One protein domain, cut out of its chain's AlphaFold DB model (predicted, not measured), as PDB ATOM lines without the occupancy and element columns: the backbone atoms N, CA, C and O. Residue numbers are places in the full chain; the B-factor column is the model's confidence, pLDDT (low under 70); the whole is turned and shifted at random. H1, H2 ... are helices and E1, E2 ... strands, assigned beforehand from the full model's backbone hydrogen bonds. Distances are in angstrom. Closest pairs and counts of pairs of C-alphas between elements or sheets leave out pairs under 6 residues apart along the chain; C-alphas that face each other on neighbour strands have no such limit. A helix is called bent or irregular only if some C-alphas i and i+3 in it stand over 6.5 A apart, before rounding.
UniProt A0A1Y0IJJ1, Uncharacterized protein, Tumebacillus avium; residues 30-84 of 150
ATOM      1  N   THR A  30     -14.934  53.733  10.305       42.06
ATOM      2  CA  THR A  30     -15.133  53.947   8.880       42.06
ATOM      3  C   THR A  30     -15.610  52.701   8.123       42.06
ATOM      4  O   THR A  30     -16.369  52.846   7.165       42.06
ATOM      5  N   VAL A  31     -15.238  51.484   8.543       41.78
ATOM      6  CA  VAL A  31     -15.658  50.236   7.859       41.78
ATOM      7  C   VAL A  31     -17.053  49.785   8.304       41.78
ATOM      8  O   VAL A  31     -17.839  49.281   7.500       41.78
ATOM      9  N   VAL A  32     -17.402  50.041   9.568       43.00
ATOM     10  CA  VAL A  32     -18.669  49.597  10.170       43.00
ATOM     11  C   VAL A  32     -19.876  50.260   9.490       43.00
ATOM     12  O   VAL A  32     -20.872  49.598   9.215       43.00
ATOM     13  N   GLN A  33     -19.775  51.539   9.110       46.50
ATOM     14  CA  GLN A  33     -20.899  52.240   8.471       46.50
ATOM     15  C   GLN A  33     -21.091  51.926   6.981       46.50
ATOM     16  O   GLN A  33     -22.209  52.049   6.477       46.50
ATOM     17  N   GLN A  34     -20.049  51.482   6.267       50.44
ATOM     18  CA  GLN A  34     -20.228  50.992   4.895       50.44
ATOM     19  C   GLN A  34     -21.022  49.682   4.870       50.44
ATOM     20  O   GLN A  34     -21.920  49.547   4.046       50.44
ATOM     21  N   GLN A  35     -20.777  48.753   5.798       55.97
ATOM     22  CA  GLN A  35     -21.581  47.526   5.889       55.97
ATOM     23  C   GLN A  35     -23.039  47.795   6.290       55.97
ATOM     24  O   GLN A  35     -23.942  47.072   5.872       55.97
ATOM     25  N   GLU A  36     -23.309  48.853   7.059       63.72
ATOM     26  CA  GLU A  36     -24.685  49.185   7.428       63.72
ATOM     27  C   GLU A  36     -25.494  49.812   6.290       63.72
ATOM     28  O   GLU A  36     -26.702  49.579   6.224       63.72
ATOM     29  N   GLY A  37     -24.873  50.602   5.410       73.38
ATOM     30  CA  GLY A  37     -25.583  51.407   4.411       73.38
ATOM     31  C   GLY A  37     -25.718  50.790   3.019       73.38
ATOM     32  O   GLY A  37     -26.416  51.356   2.179       73.38
ATOM     33  N   ILE A  38     -25.070  49.655   2.767       78.94
ATOM     34  CA  ILE A  38     -25.013  48.995   1.460       78.94
ATOM     35  C   ILE A  38     -25.469  47.536   1.626       78.94
ATOM     36  O   ILE A  38     -25.335  46.967   2.710       78.94
ATOM     37  N   CYS A  39     -26.057  46.935   0.597       84.44
ATOM     38  CA  CYS A  39     -26.433  45.523   0.593       84.44
ATOM     39  C   CYS A  39     -26.493  44.937  -0.824       84.44
ATOM     40  O   CYS A  39     -26.409  45.672  -1.809       84.44
ATOM     41  N   TYR A  40     -26.633  43.615  -0.904       84.25
ATOM     42  CA  TYR A  40     -26.874  42.878  -2.143       84.25
ATOM     43  C   TYR A  40     -28.371  42.804  -2.436       84.25
ATOM     44  O   TYR A  40     -29.159  42.727  -1.501       84.25
ATOM     45  N   ASP A  41     -28.718  42.877  -3.714       81.25
ATOM     46  CA  ASP A  41     -30.055  42.635  -4.272       81.25
ATOM     47  C   ASP A  41     -29.793  41.880  -5.584       81.25
ATOM     48  O   ASP A  41     -29.721  42.467  -6.667       81.25
ATOM     49  N   ASP A  42     -29.430  40.603  -5.451       79.12
ATOM     50  CA  ASP A  42     -29.002  39.727  -6.543       79.12
ATOM     51  C   ASP A  42     -30.184  39.327  -7.444       79.12
ATOM     52  O   ASP A  42     -29.975  38.976  -8.612       79.12
ATOM     53  N   ASP A  43     -31.419  39.389  -6.932       80.81
ATOM     54  CA  ASP A  43     -32.652  39.119  -7.676       80.81
ATOM     55  C   ASP A  43     -33.353  40.388  -8.214       80.81
ATOM     56  O   ASP A  43     -34.402  40.282  -8.858       80.81
ATOM     57  N   ASP A  44     -32.737  41.564  -8.033       75.62
ATOM     58  CA  ASP A  44     -33.195  42.887  -8.481       75.62
ATOM     59  C   ASP A  44     -34.658  43.191  -8.051       75.62
ATOM     60  O   ASP A  44     -35.417  43.867  -8.764       75.62
ATOM     61  N   ASN A  45     -35.088  42.688  -6.886       80.62
ATOM     62  CA  ASN A  45     -36.463  42.792  -6.389       80.62
ATOM     63  C   ASN A  45     -36.744  44.101  -5.618       80.62
ATOM     64  O   ASN A  45     -37.906  44.413  -5.326       80.62
ATOM     65  N   GLY A  46     -35.709  44.899  -5.320       78.19
ATOM     66  CA  GLY A  46     -35.830  46.159  -4.581       78.19
ATOM     67  C   GLY A  46     -35.640  46.051  -3.071       78.19
ATOM     68  O   GLY A  46     -35.845  47.043  -2.357       78.19
ATOM     69  N   TYR A  47     -35.201  44.898  -2.586       81.81
ATOM     70  CA  TYR A  47     -34.911  44.604  -1.192       81.81
ATOM     71  C   TYR A  47     -33.536  43.952  -1.079       81.81
ATOM     72  O   TYR A  47     -33.031  43.371  -2.030       81.81
ATOM     73  N   CYS A  48     -32.904  44.082   0.082       83.56
ATOM     74  CA  CYS A  48     -31.631  43.416   0.297       83.56
ATOM     75  C   CYS A  48     -31.829  41.895   0.475       83.56
ATOM     76  O   CYS A  48     -32.701  41.481   1.233       83.56
ATOM     77  N   ASP A  49     -30.956  41.058  -0.079       79.88
ATOM     78  CA  ASP A  49     -31.040  39.596   0.107       79.88
ATOM     79  C   ASP A  49     -30.819  39.182   1.569       79.88
ATOM     80  O   ASP A  49     -31.489  38.302   2.109       79.88
ATOM     81  N   ASP A  50     -29.890  39.867   2.240       76.81
ATOM     82  CA  ASP A  50     -29.514  39.579   3.626       76.81
ATOM     83  C   ASP A  50     -30.440  40.259   4.657       76.81
ATOM     84  O   ASP A  50     -30.262  40.088   5.866       76.81
ATOM     85  N   SER A  51     -31.392  41.102   4.224       74.69
ATOM     86  CA  SER A  51     -32.294  41.820   5.139       74.69
ATOM     87  C   SER A  51     -33.522  42.412   4.446       74.69
ATOM     88  O   SER A  51     -33.405  42.947   3.359       74.69
ATOM     89  N   ASP A  52     -34.660  42.542   5.131       73.25
ATOM     90  CA  ASP A  52     -35.879  43.175   4.572       73.25
ATOM     91  C   ASP A  52     -35.771  44.703   4.313       73.25
ATOM     92  O   ASP A  52     -36.770  45.424   4.209       73.25
ATOM     93  N   ASN A  53     -34.558  45.254   4.266       80.44
ATOM     94  CA  ASN A  53     -34.334  46.659   3.976       80.44
ATOM     95  C   ASN A  53     -34.563  46.940   2.489       80.44
ATOM     96  O   ASN A  53     -34.010  46.277   1.623       80.44
ATOM     97  N   VAL A  54     -35.331  47.988   2.206       82.44
ATOM     98  CA  VAL A  54     -35.564  48.477   0.841       82.44
ATOM     99  C   VAL A  54     -34.285  49.112   0.293       82.44
ATOM    100  O   VAL A  54     -33.659  49.916   0.994       82.44
ATOM    101  N   VAL A  55     -33.935  48.834  -0.961       84.62
ATOM    102  CA  VAL A  55     -32.820  49.493  -1.661       84.62
ATOM    103  C   VAL A  55     -33.275  50.733  -2.437       84.62
ATOM    104  O   VAL A  55     -34.460  50.918  -2.719       84.62
ATOM    105  N   ASP A  56     -32.344  51.632  -2.764       79.12
ATOM    106  CA  ASP A  56     -32.607  52.756  -3.669       79.12
ATOM    107  C   ASP A  56     -31.922  52.568  -5.027       79.12
ATOM    108  O   ASP A  56     -30.850  53.117  -5.294       79.12
ATOM    109  N   HIS A  57     -32.594  51.846  -5.931       71.62
ATOM    110  CA  HIS A  57     -32.160  51.692  -7.326       71.62
ATOM    111  C   HIS A  57     -32.013  53.029  -8.071       71.62
ATOM    112  O   HIS A  57     -31.307  53.097  -9.078       71.62
ATOM    113  N   SER A  58     -32.651  54.106  -7.593       76.38
ATOM    114  CA  SER A  58     -32.577  55.438  -8.212       76.38
ATOM    115  C   SER A  58     -31.222  56.103  -7.991       76.38
ATOM    116  O   SER A  58     -30.802  56.921  -8.810       76.38
ATOM    117  N   TYR A  59     -30.548  55.776  -6.883       75.06
ATOM    118  CA  TYR A  59     -29.202  56.268  -6.594       75.06
ATOM    119  C   TYR A  59     -28.141  55.533  -7.430       75.06
ATOM    120  O   TYR A  59     -27.095  56.094  -7.753       75.06
ATOM    121  N   GLY A  60     -28.455  54.305  -7.846       70.50
ATOM    122  CA  GLY A  60     -27.591  53.434  -8.632       70.50
ATOM    123  C   GLY A  60     -26.954  52.334  -7.786       70.50
ATOM    124  O   GLY A  60     -27.295  52.138  -6.622       70.50
ATOM    125  N   PHE A  61     -26.025  51.609  -8.400       77.69
ATOM    126  CA  PHE A  61     -25.296  50.513  -7.769       77.69
ATOM    127  C   PHE A  61     -23.790  50.730  -7.851       77.69
ATOM    128  O   PHE A  61     -23.283  51.476  -8.694       77.69
ATOM    129  N   ILE A  62     -23.080  50.025  -6.982       74.38
ATOM    130  CA  ILE A  62     -21.628  49.916  -6.972       74.38
ATOM    131  C   ILE A  62     -21.240  48.453  -7.181       74.38
ATOM    132  O   ILE A  62     -21.911  47.548  -6.693       74.38
ATOM    133  N   TYR A  63     -20.160  48.211  -7.919       69.12
ATOM    134  CA  TYR A  63     -19.566  46.878  -8.002       69.12
ATOM    135  C   TYR A  63     -18.485  46.748  -6.935       69.12
ATOM    136  O   TYR A  63     -17.523  47.519  -6.939       69.12
ATOM    137  N   ILE A  64     -18.617  45.756  -6.056       69.69
ATOM    138  CA  ILE A  64     -17.547  45.342  -5.143       69.69
ATOM    139  C   ILE A  64     -17.175  43.907  -5.511       69.69
ATOM    140  O   ILE A  64     -17.962  42.975  -5.350       69.69
ATOM    141  N   GLY A  65     -15.979  43.736  -6.081       72.62
ATOM    142  CA  GLY A  65     -15.599  42.480  -6.728       72.62
ATOM    143  C   GLY A  65     -16.480  42.195  -7.950       72.62
ATOM    144  O   GLY A  65     -16.546  43.010  -8.868       72.62
ATOM    145  N   SER A  66     -17.141  41.036  -7.957       68.69
ATOM    146  CA  SER A  66     -18.035  40.563  -9.028       68.69
ATOM    147  C   SER A  66     -19.528  40.750  -8.736       68.69
ATOM    148  O   SER A  66     -20.353  40.313  -9.534       68.69
ATOM    149  N   HIS A  67     -19.882  41.386  -7.618       67.31
ATOM    150  CA  HIS A  67     -21.266  41.510  -7.164       67.31
ATOM    151  C   HIS A  67     -21.752  42.953  -7.261       67.31
ATOM    152  O   HIS A  67     -20.999  43.895  -6.981       67.31
ATOM    153  N   LYS A  68     -23.016  43.120  -7.657       75.19
ATOM    154  CA  LYS A  68     -23.699  44.410  -7.577       75.19
ATOM    155  C   LYS A  68     -24.130  44.632  -6.138       75.19
ATOM    156  O   LYS A  68     -24.709  43.753  -5.514       75.19
ATOM    157  N   GLN A  69     -23.859  45.820  -5.633       78.69
ATOM    158  CA  GLN A  69     -24.357  46.261  -4.347       78.69
ATOM    159  C   GLN A  69     -25.121  47.563  -4.514       78.69
ATOM    160  O   GLN A  69     -24.736  48.443  -5.291       78.69
ATOM    161  N   TYR A  70     -26.188  47.693  -3.746       82.19
ATOM    162  CA  TYR A  70     -27.073  48.837  -3.753       82.19
ATOM    163  C   TYR A  70     -27.033  49.540  -2.407       82.19
ATOM    164  O   TYR A  70     -26.858  48.933  -1.349       82.19
ATOM    165  N   TYR A  71     -27.228  50.852  -2.445       82.69
ATOM    166  CA  TYR A  71     -27.423  51.621  -1.231       82.69
ATOM    167  C   TYR A  71     -28.798  51.320  -0.644       82.69
ATOM    168  O   TYR A  71     -29.815  51.364  -1.346       82.69
ATOM    169  N   LYS A  72     -28.844  51.062   0.664       85.25
ATOM    170  CA  LYS A  72     -30.109  50.974   1.391       85.25
ATOM    171  C   LYS A  72     -30.824  52.309   1.286       85.25
ATOM    172  O   LYS A  72     -30.211  53.377   1.341       85.25
ATOM    173  N   LYS A  73     -32.146  52.269   1.174       81.19
ATOM    174  CA  LYS A  73     -32.941  53.478   1.012       81.19
ATOM    175  C   LYS A  73     -32.722  54.422   2.185       81.19
ATOM    176  O   LYS A  73     -32.985  54.102   3.345       81.19
ATOM    177  N   GLY A  74     -32.259  55.621   1.856       77.62
ATOM    178  CA  GLY A  74     -31.922  56.625   2.845       77.62
ATOM    179  C   GLY A  74     -30.537  56.470   3.471       77.62
ATOM    180  O   GLY A  74     -30.306  57.125   4.478       77.62
ATOM    181  N   TYR A  75     -29.636  55.669   2.909       80.50
ATOM    182  CA  TYR A  75     -28.217  55.620   3.257       80.50
ATOM    183  C   TYR A  75     -27.407  56.032   2.027       80.50
ATOM    184  O   TYR A  75     -27.401  55.316   1.039       80.50
ATOM    185  N   TYR A  76     -26.750  57.192   2.054       80.06
ATOM    186  CA  TYR A  76     -26.047  57.723   0.877       80.06
ATOM    187  C   TYR A  76     -24.617  58.138   1.220       80.06
ATOM    188  O   TYR A  76     -24.373  58.593   2.343       80.06
ATOM    189  N   PRO A  77     -23.666  58.008   0.277       74.94
ATOM    190  CA  PRO A  77     -22.304  58.456   0.488       74.94
ATOM    191  C   PRO A  77     -22.256  59.986   0.609       74.94
ATOM    192  O   PRO A  77     -22.839  60.721  -0.192       74.94
ATOM    193  N   GLY A  78     -21.568  60.458   1.640       67.50
ATOM    194  CA  GLY A  78     -21.146  61.836   1.811       67.50
ATOM    195  C   GLY A  78     -19.890  62.142   0.997       67.50
ATOM    196  O   GLY A  78     -19.251  61.262   0.416       67.50
ATOM    197  N   ASN A  79     -19.515  63.420   0.974       67.56
ATOM    198  CA  ASN A  79     -18.370  63.915   0.201       67.56
ATOM    199  C   ASN A  79     -17.009  63.387   0.695       67.56
ATOM    200  O   ASN A  79     -16.005  63.546   0.011       67.56
ATOM    201  N   ASP A  80     -16.968  62.784   1.879       72.25
ATOM    202  CA  ASP A  80     -15.799  62.168   2.503       72.25
ATOM    203  C   ASP A  80     -15.724  60.647   2.268       72.25
ATOM    204  O   ASP A  80     -14.882  59.970   2.854       72.25
ATOM    205  N   GLY A  81     -16.602  60.096   1.419       61.91
ATOM    206  CA  GLY A  81     -16.653  58.666   1.107       61.91
ATOM    207  C   GLY A  81     -17.336  57.807   2.177       61.91
ATOM    208  O   GLY A  81     -17.417  56.586   2.017       61.91
ATOM    209  N   LYS A  82     -17.857  58.419   3.249       65.75
ATOM    210  CA  LYS A  82     -18.610  57.721   4.298       65.75
ATOM    211  C   LYS A  82     -20.081  57.628   3.930       65.75
ATOM    212  O   LYS A  82     -20.632  58.557   3.355       65.75
ATOM    213  N   VAL A  83     -20.737  56.522   4.267       68.88
ATOM    214  CA  VAL A  83     -22.178  56.360   4.028       68.88
ATOM    215  C   VAL A  83     -22.941  56.846   5.250       68.88
ATOM    216  O   VAL A  83     -22.690  56.389   6.359       68.88
ATOM    217  N   TYR A  84     -23.879  57.766   5.047       71.06
ATOM    218  CA  TYR A  84     -24.689  58.340   6.112       71.06
ATOM    219  C   TYR A  84     -26.149  57.980   5.941       71.06
ATOM    220  O   TYR A  84     -26.709  58.083   4.846       71.06
TER     221      TYR A  84
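Overview. This is residues 30 to 84 of the 150 residues of an uncharacterized protein of Tumebacillus avium (UniProt A0A1Y0IJJ1). A small three-stranded antiparallel sheet, with the hairpin of E3 and E4 and with E1 beside E4, lies in the middle of a model made largely of loops. The short helix H1 runs straight into E1 at one end of the longest axis, where E5 and the last residues fold back on themselves, while the loop after E1, with E2 behind it, makes the other end. The printed part has 55 residues with one named helix and five named strands, in the order H1, E1, E2, E3, E4, E5; the sheet's order is E1, E4, E3. The class is mixed, helices and strands, though under half of the residues are in named elements. The whole is compact, with a radius of gyration of the C-alphas of 10.4 A, and rounded, with spans of 30 by 23 by 20 A.

Arrangement. H1, residues 30 to 37, meets E1, residues 38 to 40, through a tight link with no residue between them. In H1, 3 of 4 O i to N i+4 pairs are within hydrogen-bond range. E2, residues 51 to 54, pairs with no named strand; E1 and E2 are near each other, with 5 pairs of C-alphas within 10 A. E3, residues 61 to 64, and E4, residues 67 to 71, form a hairpin at 134 degrees between their directions, with N 62 and O 69 at 2.8 A. E4 is the inner strand, antiparallel to the edge strand E1 at 137 degrees; N 70 and O 39 are 2.8 A apart. H1 is not on the sheet, but only just, with 4 pairs of C-alphas within 10 A. E5, residues 75 to 77, pairs with no named strand, but its residues 76 to 77 pair antiparallel with residues 83 to 84. The closest C-alphas of H1 and E5 are those of Gly 37 and Tyr 75, 5.1 A apart. E2 is apart from E4 and from E5.

Along the chain. H1 begins at C-alpha 30, (-15.133, 53.947, 8.880), and is 11.6 A long. It is neither bent nor irregular, but only just: C-alphas 30 and 33 are 6.0 A apart. E3 measures 9.7 A, and E4, the longest strand, measures 13.2 A, ending at C-alpha 71, (-27.423, 51.621, -1.231). E1, E2 and E5 measure 7.3 A, 8.6 A and 7.1 A. E5 ends at C-alpha 77, (-22.304, 58.456, 0.488).

Size, cuts and confidence. The two C-alphas farthest apart are those of Asp 43 and Asp 80, at 30.3 A. The printed part has no cut and no long link; E1 to E2 has 10 residues between. The mean pLDDT of the printed part is 72.8; 16 residues are under 70, among them residues 30 to 36 and 81 to 83, and H1 has a mean of 52.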